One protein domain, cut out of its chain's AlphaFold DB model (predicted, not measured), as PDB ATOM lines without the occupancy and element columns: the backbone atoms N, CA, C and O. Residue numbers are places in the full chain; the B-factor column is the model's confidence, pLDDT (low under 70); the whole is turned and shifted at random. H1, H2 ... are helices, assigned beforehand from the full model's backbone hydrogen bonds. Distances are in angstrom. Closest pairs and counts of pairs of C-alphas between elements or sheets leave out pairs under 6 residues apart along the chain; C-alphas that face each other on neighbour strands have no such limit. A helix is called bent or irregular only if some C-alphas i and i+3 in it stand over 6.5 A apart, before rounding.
ATOM      1  N   THR A 226     -13.539  12.316  36.588       85.56
ATOM      2  CA  THR A 226     -14.425  11.321  35.970       85.56
ATOM      3  C   THR A 226     -14.805  11.685  34.542       85.56
ATOM      4  O   THR A 226     -14.654  10.841  33.666       85.56
ATOM      5  N   ALA A 227     -15.239  12.922  34.281       87.06
ATOM      6  CA  ALA A 227     -15.623  13.333  32.932       87.06
ATOM      7  C   ALA A 227     -14.440  13.238  31.952       87.06
ATOM      8  O   ALA A 227     -14.569  12.655  30.880       87.06
ATOM      9  N   GLY A 228     -13.252  13.700  32.359       84.62
ATOM     10  CA  GLY A 228     -12.037  13.598  31.547       84.62
ATOM     11  C   GLY A 228     -11.606  12.159  31.273       84.62
ATOM     12  O   GLY A 228     -11.250  11.834  30.145       84.62
ATOM     13  N   LEU A 229     -11.682  11.277  32.270       88.50
ATOM     14  CA  LEU A 229     -11.341   9.860  32.102       88.50
ATOM     15  C   LEU A 229     -12.367   9.119  31.232       88.50
ATOM     16  O   LEU A 229     -11.985   8.310  30.390       88.50
ATOM     17  N   CYS A 230     -13.658   9.433  31.369       92.31
ATOM     18  CA  CYS A 230     -14.698   8.894  30.490       92.31
ATOM     19  C   CYS A 230     -14.530   9.390  29.051       92.31
ATOM     20  O   CYS A 230     -14.707   8.618  28.114       92.31
ATOM     21  N   ARG A 231     -14.128  10.652  28.862       92.88
ATOM     22  CA  ARG A 231     -13.839  11.195  27.534       92.88
ATOM     23  C   ARG A 231     -12.640  10.514  26.882       92.88
ATOM     24  O   ARG A 231     -12.724  10.158  25.719       92.88
ATOM     25  N   GLN A 232     -11.576  10.236  27.639       88.12
ATOM     26  CA  GLN A 232     -10.428   9.473  27.130       88.12
ATOM     27  C   GLN A 232     -10.805   8.065  26.660       88.12
ATOM     28  O   GLN A 232     -10.236   7.598  25.678       88.12
ATOM     29  N   LEU A 233     -11.737   7.391  27.345       93.25
ATOM     30  CA  LEU A 233     -12.307   6.133  26.856       93.25
ATOM     31  C   LEU A 233     -13.024   6.354  25.520       93.25
ATOM     32  O   LEU A 233     -12.723   5.657  24.562       93.25
ATOM     33  N   ILE A 234     -13.965   7.303  25.462       94.19
ATOM     34  CA  ILE A 234     -14.774   7.569  24.261       94.19
ATOM     35  C   ILE A 234     -13.867   7.870  23.063       94.19
ATOM     36  O   ILE A 234     -13.993   7.239  22.017       94.19
ATOM     37  N   ASP A 235     -12.906   8.776  23.238       91.00
ATOM     38  CA  ASP A 235     -11.959   9.142  22.187       91.00
ATOM     39  C   ASP A 235     -11.045   7.956  21.815       91.00
ATOM     40  O   ASP A 235     -10.732   7.766  20.643       91.00
ATOM     41  N   GLY A 236     -10.647   7.134  22.794       87.75
ATOM     42  CA  GLY A 236      -9.808   5.951  22.582       87.75
ATOM     43  C   GLY A 236     -10.510   4.788  21.873       87.75
ATOM     44  O   GLY A 236      -9.841   3.983  21.234       87.75
ATOM     45  N   LEU A 237     -11.839   4.698  21.964       90.88
ATOM     46  CA  LEU A 237     -12.647   3.723  21.224       90.88
ATOM     47  C   LEU A 237     -12.947   4.177  19.783       90.88
ATOM     48  O   LEU A 237     -13.201   3.340  18.918       90.88
ATOM     49  N   GLY A 238     -12.936   5.486  19.512       89.00
ATOM     50  CA  GLY A 238     -13.136   6.038  18.170       89.00
ATOM     51  C   GLY A 238     -14.459   5.606  17.526       89.00
ATOM     52  O   GLY A 238     -15.535   5.793  18.091       89.00
ATOM     53  N   SER A 239     -14.401   5.010  16.333       87.69
ATOM     54  CA  SER A 239     -15.591   4.513  15.619       87.69
ATOM     55  C   SER A 239     -16.315   3.369  16.335       87.69
ATOM     56  O   SER A 239     -17.495   3.139  16.073       87.69
ATOM     57  N   HIS A 240     -15.647   2.682  17.264       90.12
ATOM     58  CA  HIS A 240     -16.189   1.512  17.955       90.12
ATOM     59  C   HIS A 240     -17.014   1.864  19.197       90.12
ATOM     60  O   HIS A 240     -17.580   0.975  19.821       90.12
ATOM     61  N   VAL A 241     -17.142   3.147  19.561       89.75
ATOM     62  CA  VAL A 241     -17.887   3.606  20.756       89.75
ATOM     63  C   VAL A 241     -19.292   2.990  20.848       89.75
ATOM     64  O   VAL A 241     -19.714   2.566  21.927       89.75
ATOM     65  N   SER A 242     -19.995   2.888  19.717       86.44
ATOM     66  CA  SER A 242     -21.356   2.338  19.658       86.44
ATOM     67  C   SER A 242     -21.434   0.845  20.022       86.44
ATOM     68  O   SER A 242     -22.428   0.407  20.604       86.44
ATOM     69  N   GLU A 243     -20.366   0.075  19.784       88.88
ATOM     70  CA  GLU A 243     -20.279  -1.355  20.113       88.88
ATOM     71  C   GLU A 243     -20.252  -1.593  21.632       88.88
ATOM     72  O   GLU A 243     -20.696  -2.632  22.120       88.88
ATOM     73  N   PHE A 244     -19.812  -0.595  22.402       88.88
ATOM     74  CA  PHE A 244     -19.749  -0.637  23.865       88.88
ATOM     75  C   PHE A 244     -21.041  -0.151  24.535       88.88
ATOM     76  O   PHE A 244     -21.052   0.096  25.739       88.88
ATOM     77  N   GLN A 245     -22.143  -0.014  23.785       89.94
ATOM     78  CA  GLN A 245     -23.425   0.511  24.284       89.94
ATOM     79  C   GLN A 245     -23.319   1.931  24.873       89.94
ATOM     80  O   GLN A 245     -24.164   2.356  25.666       89.94
ATOM     81  N   ILE A 246     -22.285   2.678  24.482       92.94
ATOM     82  CA  ILE A 246     -22.134   4.088  24.822       92.94
ATOM     83  C   ILE A 246     -22.969   4.871  23.810       92.94
ATOM     84  O   ILE A 246     -22.655   4.903  22.623       92.94
ATOM     85  N   ASN A 247     -24.064   5.466  24.280       92.75
ATOM     86  CA  ASN A 247     -24.986   6.230  23.440       92.75
ATOM     87  C   ASN A 247     -24.771   7.744  23.566       92.75
ATOM     88  O   ASN A 247     -24.110   8.217  24.495       92.75
ATOM     89  N   ASP A 248     -25.412   8.500  22.674       92.94
ATOM     90  CA  ASP A 248     -25.301   9.960  22.594       92.94
ATOM     91  C   ASP A 248     -25.607  10.666  23.918       92.94
ATOM     92  O   ASP A 248     -24.929  11.626  24.270       92.94
ATOM     93  N   LYS A 249     -26.565  10.167  24.715       94.00
ATOM     94  CA  LYS A 249     -26.885  10.762  26.026       94.00
ATOM     95  C   LYS A 249     -25.738  10.610  27.020       94.00
ATOM     96  O   LYS A 249     -25.528  11.489  27.854       94.00
ATOM     97  N   MET A 250     -25.010   9.495  26.966       95.50
ATOM     98  CA  MET A 250     -23.839   9.290  27.820       95.50
ATOM     99  C   MET A 250     -22.686  10.204  27.399       95.50
ATOM    100  O   MET A 250     -22.041  10.796  28.265       95.50
ATOM    101  N   ILE A 251     -22.462  10.349  26.089       94.38
ATOM    102  CA  ILE A 251     -21.449  11.256  25.525       94.38
ATOM    103  C   ILE A 251     -21.785  12.704  25.900       94.38
ATOM    104  O   ILE A 251     -20.947  13.407  26.456       94.38
ATOM    105  N   GLU A 252     -23.039  13.118  25.719       94.06
ATOM    106  CA  GLU A 252     -23.513  14.452  26.084       94.06
ATOM    107  C   GLU A 252     -23.352  14.733  27.586       94.06
ATOM    108  O   GLU A 252     -22.946  15.830  27.973       94.06
ATOM    109  N   ALA A 253     -23.628  13.754  28.455       92.00
ATOM    110  CA  ALA A 253     -23.417  13.906  29.893       92.00
ATOM    111  C   ALA A 253     -21.935  14.142  30.236       92.00
ATOM    112  O   ALA A 253     -21.628  14.982  31.086       92.00
ATOM    113  N   VAL A 254     -21.018  13.442  29.560       91.06
ATOM    114  CA  VAL A 254     -19.571  13.660  29.703       91.06
ATOM    115  C   VAL A 254     -19.174  15.042  29.195       91.06
ATOM    116  O   VAL A 254     -18.476  15.757  29.909       91.06
ATOM    117  N   ASP A 255     -19.650  15.448  28.022       90.12
ATOM    118  CA  ASP A 255     -19.276  16.719  27.397       90.12
ATOM    119  C   ASP A 255     -19.804  17.924  28.182       90.12
ATOM    120  O   ASP A 255     -19.065  18.877  28.427       90.12
ATOM    121  N   ARG A 256     -21.046  17.858  28.678       86.44
ATOM    122  CA  ARG A 256     -21.602  18.877  29.585       86.44
ATOM    123  C   ARG A 256     -20.823  18.946  30.894       86.44
ATOM    124  O   ARG A 256     -20.540  20.041  31.375       86.44
ATOM    125  N   SER A 257     -20.456  17.792  31.455       85.31
ATOM    126  CA  SER A 257     -19.637  17.745  32.665       85.31
ATOM    127  C   SER A 257     -18.225  18.282  32.411       85.31
ATOM    128  O   SER A 257     -17.684  18.970  33.258       85.31
ATOM    129  N   LEU A 258     -17.625  18.062  31.239       79.00
ATOM    130  CA  LEU A 258     -16.331  18.651  30.880       79.00
ATOM    131  C   LEU A 258     -16.404  20.165  30.674       79.00
ATOM    132  O   LEU A 258     -15.509  20.888  31.117       79.00
ATOM    133  N   ALA A 259     -17.464  20.641  30.022       77.44
ATOM    134  CA  ALA A 259     -17.705  22.064  29.819       77.44
ATOM    135  C   ALA A 259     -17.893  22.800  31.157       77.44
ATOM    136  O   ALA A 259     -17.447  23.936  31.308       77.44
ATOM    137  N   ILE A 260     -18.505  22.129  32.137       72.19
ATOM    138  CA  ILE A 260     -18.795  22.657  33.474       72.19
ATOM    139  C   ILE A 260     -18.204  21.699  34.521       72.19
ATOM    140  O   ILE A 260     -18.901  21.112  35.349       72.19
ATOM    141  N   TYR A 261     -16.875  21.548  34.483       65.88
ATOM    142  CA  TYR A 261     -16.097  20.556  35.252       65.88
ATOM    143  C   TYR A 261     -16.229  20.658  36.777       65.88
ATOM    144  O   TYR A 261     -15.776  19.777  37.518       65.88
ATOM    145  N   TRP A 262     -16.835  21.737  37.261       64.00
ATOM    146  CA  TRP A 262     -17.032  22.023  38.672       64.00
ATOM    147  C   TRP A 262     -18.460  21.737  39.180       64.00
ATOM    148  O   TRP A 262     -18.714  21.913  40.368       64.00
ATOM    149  N   ASP A 263     -19.400  21.318  38.330       69.44
ATOM    150  CA  ASP A 263     -20.775  21.030  38.750       69.44
ATOM    151  C   ASP A 263     -20.909  19.559  39.219       69.44
ATOM    152  O   ASP A 263     -20.704  18.623  38.428       69.44
ATOM    153  N   PRO A 264     -21.216  19.309  40.509       70.06
ATOM    154  CA  PRO A 264     -21.373  17.955  41.029       70.06
ATOM    155  C   PRO A 264     -22.637  17.257  40.509       70.06
ATOM    156  O   PRO A 264     -22.626  16.033  40.382       70.06
ATOM    157  N   GLU A 265     -23.702  17.994  40.182       80.69
ATOM    158  CA  GLU A 265     -24.928  17.429  39.613       80.69
ATOM    159  C   GLU A 265     -24.688  16.955  38.183       80.69
ATOM    160  O   GLU A 265     -25.109  15.856  37.820       80.69
ATOM    161  N   LEU A 266     -23.961  17.735  37.377       82.12
ATOM    162  CA  LEU A 266     -23.584  17.318  36.022       82.12
ATOM    163  C   LEU A 266     -22.625  16.125  36.041       82.12
ATOM    164  O   LEU A 266     -22.830  15.177  35.285       82.12
ATOM    165  N   ASN A 267     -21.654  16.096  36.959       79.38
ATOM    166  CA  ASN A 267     -20.826  14.904  37.165       79.38
ATOM    167  C   ASN A 267     -21.651  13.689  37.617       79.38
ATOM    168  O   ASN A 267     -21.385  12.570  37.182       79.38
ATOM    169  N   GLY A 268     -22.667  13.897  38.459       82.88
ATOM    170  CA  GLY A 268     -23.584  12.853  38.917       82.88
ATOM    171  C   GLY A 268     -24.467  12.262  37.812       82.88
ATOM    172  O   GLY A 268     -24.959  11.145  37.968       82.88
ATOM    173  N   LYS A 269     -24.637  12.967  36.684       90.62
ATOM    174  CA  LYS A 269     -25.363  12.468  35.504       90.62
ATOM    175  C   LYS A 269     -24.541  11.500  34.652       90.62
ATOM    176  O   LYS A 269     -25.130  10.806  33.826       90.62
ATOM    177  N   ILE A 270     -23.219  11.423  34.841       92.56
ATOM    178  CA  ILE A 270     -22.384  10.440  34.139       92.56
ATOM    179  C   ILE A 270     -22.765   9.038  34.646       92.56
ATOM    180  O   ILE A 270     -22.620   8.761  35.842       92.56
ATOM    181  N   PRO A 271     -23.246   8.128  33.777       93.88
ATOM    182  CA  PRO A 271     -23.722   6.825  34.223       93.88
ATOM    183  C   PRO A 271     -22.614   5.997  34.872       93.88
ATOM    184  O   PRO A 271     -21.510   5.891  34.341       93.88
ATOM    185  N   VAL A 272     -22.935   5.313  35.975       92.56
ATOM    186  CA  VAL A 272     -21.988   4.437  36.695       92.56
ATOM    187  C   VAL A 272     -21.365   3.386  35.772       92.56
ATOM    188  O   VAL A 272     -20.190   3.066  35.919       92.56
ATOM    189  N   GLN A 273     -22.128   2.886  34.798       93.88
ATOM    190  CA  GLN A 273     -21.631   1.945  33.796       93.88
ATOM    191  C   GLN A 273     -20.483   2.542  32.968       93.88
ATOM    192  O   GLN A 273     -19.457   1.889  32.817       93.88
ATOM    193  N   LEU A 274     -20.613   3.786  32.490       95.50
ATOM    194  CA  LEU A 274     -19.560   4.457  31.726       95.50
ATOM    195  C   LEU A 274     -18.317   4.713  32.592       95.50
ATOM    196  O   LEU A 274     -17.195   4.491  32.146       95.50
ATOM    197  N   ILE A 275     -18.520   5.093  33.857       94.00
ATOM    198  CA  ILE A 275     -17.437   5.264  34.840       94.00
ATOM    199  C   ILE A 275     -16.674   3.943  35.038       94.00
ATOM    200  O   ILE A 275     -15.443   3.935  35.065       94.00
ATOM    201  N   ALA A 276     -17.391   2.820  35.147       94.44
ATOM    202  CA  ALA A 276     -16.790   1.495  35.280       94.44
ATOM    203  C   ALA A 276     -16.039   1.064  34.012       94.44
ATOM    204  O   ALA A 276     -14.928   0.549  34.120       94.44
ATOM    205  N   MET A 277     -16.603   1.305  32.822       95.00
ATOM    206  CA  MET A 277     -15.920   1.027  31.552       95.00
ATOM    207  C   MET A 277     -14.626   1.825  31.427       95.00
ATOM    208  O   MET A 277     -13.599   1.268  31.052       95.00
ATOM    209  N   ALA A 278     -14.652   3.111  31.783       94.19
ATOM    210  CA  ALA A 278     -13.480   3.973  31.698       94.19
ATOM    211  C   ALA A 278     -12.378   3.528  32.670       94.19
ATOM    212  O   ALA A 278     -11.205   3.525  32.301       94.19
ATOM    213  N   ALA A 279     -12.742   3.067  33.873       92.25
ATOM    214  CA  ALA A 279     -11.795   2.434  34.791       92.25
ATOM    215  C   ALA A 279     -11.206   1.141  34.203       92.25
ATOM    216  O   ALA A 279      -9.988   0.993  34.174       92.25
ATOM    217  N   ALA A 280     -12.040   0.247  33.661       93.25
ATOM    218  CA  ALA A 280     -11.585  -1.007  33.054       93.25
ATOM    219  C   ALA A 280     -10.648  -0.781  31.856       93.25
ATOM    220  O   ALA A 280      -9.639  -1.472  31.721       93.25
ATOM    221  N   TYR A 281     -10.965   0.191  31.002       92.75
ATOM    222  CA  TYR A 281     -10.138   0.568  29.857       92.75
ATOM    223  C   TYR A 281      -8.804   1.156  30.291       92.75
ATOM    224  O   TYR A 281      -7.763   0.834  29.730       92.75
ATOM    225  N   ALA A 282      -8.811   1.981  31.332       88.31
ATOM    226  CA  ALA A 282      -7.584   2.543  31.851       88.31
ATOM    227  C   ALA A 282      -6.702   1.474  32.539       88.31
ATOM    228  O   ALA A 282      -5.486   1.527  32.367       88.31
ATOM    229  N   GLU A 283      -7.278   0.473  33.238       88.50
ATOM    230  CA  GLU A 283      -6.528  -0.726  33.685       88.50
ATOM    231  C   GLU A 283      -5.912  -1.472  32.497       88.50
ATOM    232  O   GLU A 283      -4.743  -1.840  32.543       88.50
ATOM    233  N   PHE A 284      -6.699  -1.692  31.438       89.88
ATOM    234  CA  PHE A 284      -6.267  -2.407  30.238       89.88
ATOM    235  C   PHE A 284      -5.099  -1.705  29.531       89.88
ATOM    236  O   PHE A 284      -4.124  -2.345  29.154       89.88
ATOM    237  N   GLN A 285      -5.154  -0.378  29.432       86.75
ATOM    238  CA  GLN A 285      -4.099   0.457  28.851       86.75
ATOM    239  C   GLN A 285      -2.867   0.617  29.767       86.75
ATOM    240  O   GLN A 285      -1.959   1.381  29.439       86.75
ATOM    241  N   GLY A 286      -2.845  -0.022  30.942       80.94
ATOM    242  CA  GLY A 286      -1.759   0.112  31.916       80.94
ATOM    243  C   GLY A 286      -1.583   1.537  32.454       80.94
ATOM    244  O   GLY A 286      -0.493   1.902  32.891       80.94
ATOM    245  N   ARG A 287      -2.627   2.376  32.396       76.44
ATOM    246  CA  ARG A 287      -2.562   3.769  32.858       76.44
ATOM    247  C   ARG A 287      -2.784   3.832  34.363       76.44
ATOM    248  O   ARG A 287      -3.746   3.264  34.869       76.44
ATOM    249  N   ASP A 288      -1.956   4.599  35.066       69.38
ATOM    250  CA  ASP A 288      -2.197   4.933  36.471       69.38
ATOM    251  C   ASP A 288      -3.044   6.212  36.582       69.38
ATOM    252  O   ASP A 288      -2.627   7.305  36.199       69.38
ATOM    253  N   TYR A 289      -4.258   6.072  37.105       68.94
ATOM    254  CA  TYR A 289      -5.190   7.165  37.426       68.94
ATOM    255  C   TYR A 289      -5.316   7.368  38.947       68.94
ATOM    256  O   TYR A 289      -6.246   8.021  39.435       68.94
ATOM    257  N   GLY A 290      -4.370   6.821  39.713       67.50
ATOM    258  CA  GLY A 290      -4.152   7.070  41.129       67.50
ATOM    259  C   GLY A 290      -5.357   6.740  42.012       67.50
ATOM    260  O   GLY A 290      -5.889   5.623  42.038       67.50
ATOM    261  N   ASN A 291      -5.798   7.735  42.783       67.31
ATOM    262  CA  ASN A 291      -6.904   7.625  43.735       67.31
ATOM    263  C   ASN A 291      -8.259   8.003  43.120       67.31
ATOM    264  O   ASN A 291      -9.061   8.691  43.751       67.31
ATOM    265  N   TRP A 292      -8.555   7.547  41.900       83.31
ATOM    266  CA  TRP A 292      -9.895   7.706  41.329       83.31
ATOM    267  C   TRP A 292     -10.914   6.790  42.026       83.31
ATOM    268  O   TRP A 292     -11.243   5.693  41.570       83.31
ATOM    269  N   ILE A 293     -11.414   7.245  43.178       81.12
ATOM    270  CA  ILE A 293     -12.345   6.496  44.033       81.12
ATOM    271  C   ILE A 293     -13.652   6.195  43.290       81.12
ATOM    272  O   ILE A 293     -14.184   5.094  43.441       81.12
ATOM    273  N   GLN A 294     -14.168   7.127  42.471       84.88
ATOM    274  CA  GLN A 294     -15.392   6.876  41.701       84.88
ATOM    275  C   GLN A 294     -15.202   5.718  40.711       84.88
ATOM    276  O   GLN A 294     -16.051   4.830  40.677       84.88
ATOM    277  N   GLY A 295     -14.077   5.683  39.985       87.50
ATOM    278  CA  GLY A 295     -13.723   4.593  39.070       87.50
ATOM    279  C   GLY A 295     -13.625   3.246  39.778       87.50
ATOM    280  O   GLY A 295     -14.342   2.312  39.425       87.50
ATOM    281  N   LYS A 296     -12.831   3.168  40.857       88.00
ATOM    282  CA  LYS A 296     -12.669   1.938  41.659       88.00
ATOM    283  C   LYS A 296     -14.006   1.430  42.217       88.00
ATOM    284  O   LYS A 296     -14.287   0.235  42.174       88.00
ATOM    285  N   ARG A 297     -14.861   2.336  42.709       88.94
ATOM    286  CA  ARG A 297     -16.189   1.999  43.248       88.94
ATOM    287  C   ARG A 297     -17.178   1.573  42.161       88.94
ATOM    288  O   ARG A 297     -18.019   0.716  42.416       88.94
ATOM    289  N   ALA A 298     -17.135   2.192  40.984       92.00
ATOM    290  CA  ALA A 298     -17.980   1.804  39.858       92.00
ATOM    291  C   ALA A 298     -17.583   0.417  39.335       92.00
ATOM    292  O   ALA A 298     -18.452  -0.431  39.122       92.00
ATOM    293  N   LEU A 299     -16.276   0.161  39.221       91.56
ATOM    294  CA  LEU A 299     -15.729  -1.129  38.813       91.56
ATOM    295  C   LEU A 299     -16.138  -2.244  39.788       91.56
ATOM    296  O   LEU A 299     -16.670  -3.260  39.354       91.56
ATOM    297  N   SER A 300     -15.991  -2.033  41.102       89.88
ATOM    298  CA  SER A 300     -16.327  -3.050  42.113       89.88
ATOM    299  C   SER A 300     -17.820  -3.381  42.203       89.88
ATOM    300  O   SER A 300     -18.188  -4.482  42.602       89.88
ATOM    301  N   LYS A 301     -18.693  -2.443  41.819       92.38
ATOM    302  CA  LYS A 301     -20.145  -2.660  41.727       92.38
ATOM    303  C   LYS A 301     -20.575  -3.320  40.415       92.38
ATOM    304  O   LYS A 301     -21.720  -3.756  40.302       92.38
ATOM    305  N   THR A 302     -19.696  -3.356  39.419       93.75
ATOM    306  CA  THR A 302     -19.993  -3.922  38.105       93.75
ATOM    307  C   THR A 302     -19.718  -5.420  38.112       93.75
ATOM    308  O   THR A 302     -18.741  -5.890  38.688       93.75
ATOM    309  N   ARG A 303     -20.589  -6.201  37.465       91.94
ATOM    310  CA  ARG A 303     -20.428  -7.660  37.397       91.94
ATOM    311  C   ARG A 303     -19.099  -8.012  36.702       91.94
ATOM    312  O   ARG A 303     -18.897  -7.545  35.580       91.94
ATOM    313  N   PRO A 304     -18.251  -8.889  37.277       90.44
ATOM    314  CA  PRO A 304     -16.954  -9.248  36.693       90.44
ATOM    315  C   PRO A 304     -17.033  -9.755  35.248       90.44
ATOM    316  O   PRO A 304     -16.156  -9.463  34.443       90.44
ATOM    317  N   ILE A 305     -18.117 -10.454  34.895       91.88
ATOM    318  CA  ILE A 305     -18.359 -10.957  33.535       91.88
ATOM    319  C   ILE A 305     -18.432  -9.811  32.514       91.88
ATOM    320  O   ILE A 305     -17.882  -9.939  31.424       91.88
ATOM    321  N   LEU A 306     -19.069  -8.685  32.862       91.75
ATOM    322  CA  LEU A 306     -19.154  -7.515  31.979       91.75
ATOM    323  C   LEU A 306     -17.782  -6.860  31.812       91.75
ATOM    324  O   LEU A 306     -17.383  -6.558  30.695       91.75
ATOM    325  N   VAL A 307     -17.030  -6.728  32.908       90.88
ATOM    326  CA  VAL A 307     -15.658  -6.197  32.873       90.88
ATOM    327  C   VAL A 307     -14.759  -7.070  31.992       90.88
ATOM    328  O   VAL A 307     -14.019  -6.548  31.163       90.88
ATOM    329  N   GLY A 308     -14.854  -8.397  32.118       90.06
ATOM    330  CA  GLY A 308     -14.116  -9.342  31.277       90.06
ATOM    331  C   GLY A 308     -14.564  -9.345  29.811       90.06
ATOM    332  O   GLY A 308     -13.759  -9.622  28.926       90.06
ATOM    333  N   ALA A 309     -15.831  -9.031  29.523       91.19
ATOM    334  CA  ALA A 309     -16.298  -8.826  28.153       91.19
ATOM    335  C   ALA A 309     -15.693  -7.550  27.551       91.19
ATOM    336  O   ALA A 309     -15.114  -7.619  26.473       91.19
ATOM    337  N   TRP A 310     -15.732  -6.425  28.273       94.38
ATOM    338  CA  TRP A 310     -15.128  -5.173  27.813       94.38
ATOM    339  C   TRP A 310     -13.629  -5.306  27.568       94.38
ATOM    340  O   TRP A 310     -13.162  -4.872  26.526       94.38
ATOM    341  N   LYS A 311     -12.883  -5.958  28.473       91.44
ATOM    342  CA  LYS A 311     -11.438  -6.184  28.293       91.44
ATOM    343  C   LYS A 311     -11.129  -6.969  27.013       91.44
ATOM    344  O   LYS A 311     -10.294  -6.523  26.238       91.44
ATOM    345  N   ARG A 312     -11.866  -8.051  26.738       91.19
ATOM    346  CA  ARG A 312     -11.738  -8.806  25.475       91.19
ATOM    347  C   ARG A 312     -12.086  -7.971  24.245       91.19
ATOM    348  O   ARG A 312     -11.447  -8.105  23.211       91.19
ATOM    349  N   MET A 313     -13.091  -7.104  24.348       90.88
ATOM    350  CA  MET A 313     -13.407  -6.180  23.260       90.88
ATOM    351  C   MET A 313     -12.282  -5.159  23.061       90.88
ATOM    352  O   MET A 313     -11.904  -4.912  21.925       90.88
ATOM    353  N   PHE A 314     -11.689  -4.612  24.127       93.00
ATOM    354  CA  PHE A 314     -10.542  -3.705  24.008       93.00
ATOM    355  C   PHE A 314      -9.336  -4.377  23.341       93.00
ATOM    356  O   PHE A 314      -8.671  -3.737  22.534       93.00
ATOM    357  N   GLU A 315      -9.082  -5.657  23.633       89.06
ATOM    358  CA  GLU A 315      -8.047  -6.456  22.959       89.06
ATOM    359  C   GLU A 315      -8.286  -6.561  21.450       89.06
ATOM    360  O   GLU A 315      -7.329  -6.517  20.690       89.06
ATOM    361  N   SER A 316      -9.544  -6.650  21.008       84.81
ATOM    362  CA  SER A 316      -9.882  -6.739  19.579       84.81
ATOM    363  C   SER A 316      -9.757  -5.422  18.802       84.81
ATOM    364  O   SER A 316      -9.929  -5.424  17.586       84.81
ATOM    365  N   LEU A 317      -9.484  -4.308  19.492       80.44
ATOM    366  CA  LEU A 317      -9.308  -2.977  18.897       80.44
ATOM    367  C   LEU A 317      -7.834  -2.590  18.680       80.44
ATOM    368  O   LEU A 317      -7.575  -1.523  18.120       80.44
TER     369      LEU A 317
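AT A GLANCE: This is residues 226 to 317 of the 318 residues of an uncharacterized protein of Daphnia pulex (UniProt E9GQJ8). Helix H4 lies in the middle of a compact cluster, with H1, H5 and H6 packed on three sides of it, mostly crossing it rather than running side by side. H2 folds back along the first part of H1 as a helical hairpin, short H3 packs on the second half of H2 at one end of the body, and H1 turns sharply at a kink near residue 238. The printed part has 92 residues with six named helices, in the order H1 to H6, and no named strand; its class is all helix. It is compact, with a radius of gyration of the C-alphas of 12.3 A, and rounded, spanning 34 by 28 by 21 A.

HOW THE PARTS SIT: The longest helix, H1, residues 226 to 244, has a kink of 106 degrees near residue 238 and is irregular: C-alphas 236 and 239 are 9.2 A apart. With residues 227 to 234 alone it touches H2, residues 248 to 259, at a shallow tilt of 27 degrees, opposite ways, as a hairpin; their closest C-alphas, of Ala 227 and Val 254, are 5.1 A apart. H2, with residues 253 to 257 alone, touches H3, residues 264 to 268; the closest C-alphas, of Ser 257 and Leu 266, are 5.2 A apart. H1, with residues 226 to 233 alone, also touches the hub, H4, residues 272 to 284, about perpendicular at 85 degrees; the closest C-alphas, of Cys 230 and Ala 278, are 5.2 A apart. H4 touches H5, residues 293 to 301, about perpendicular at 80 degrees; the closest C-alphas, of Ala 276 and Leu 299, are 4.5 A apart. H4 touches H6, residues 304 to 315, at a steep tilt of 53 degrees, the same way; the closest C-alphas, of Ala 280 and Val 307, are 6.6 A apart. H3 and H4 are apart, and H2 is apart from H5 and H6. Every O i to N i+4 pair is within hydrogen-bond range in H2, H3, H4, H5 and H6, and 9 of 15 are in H1.

IN THESE COORDINATES: H1 begins at C-alpha 226, (-14.425, 11.321, 35.970), and measures 17.8 A from first to last C-alpha. H4 begins at C-alpha 272, (-21.988, 4.437, 36.695), and measures 18.3 A. H2 measures 16.0 A, H3 5.9 A and H5 12.2 A. H6 measures 16.6 A and ends at C-alpha 315, (-8.047, -6.456, 22.959).

THE WHOLE: The two C-alphas farthest apart, of Asp 263 and Ser 316, are 35.5 A apart. The printed part has no cut and no long link; the link from H4 to H5 is short, with 8 residues, and the others are tight. The mean pLDDT of the printed part is 87.4, with residues 261 to 263 and 288 to 291 under 70.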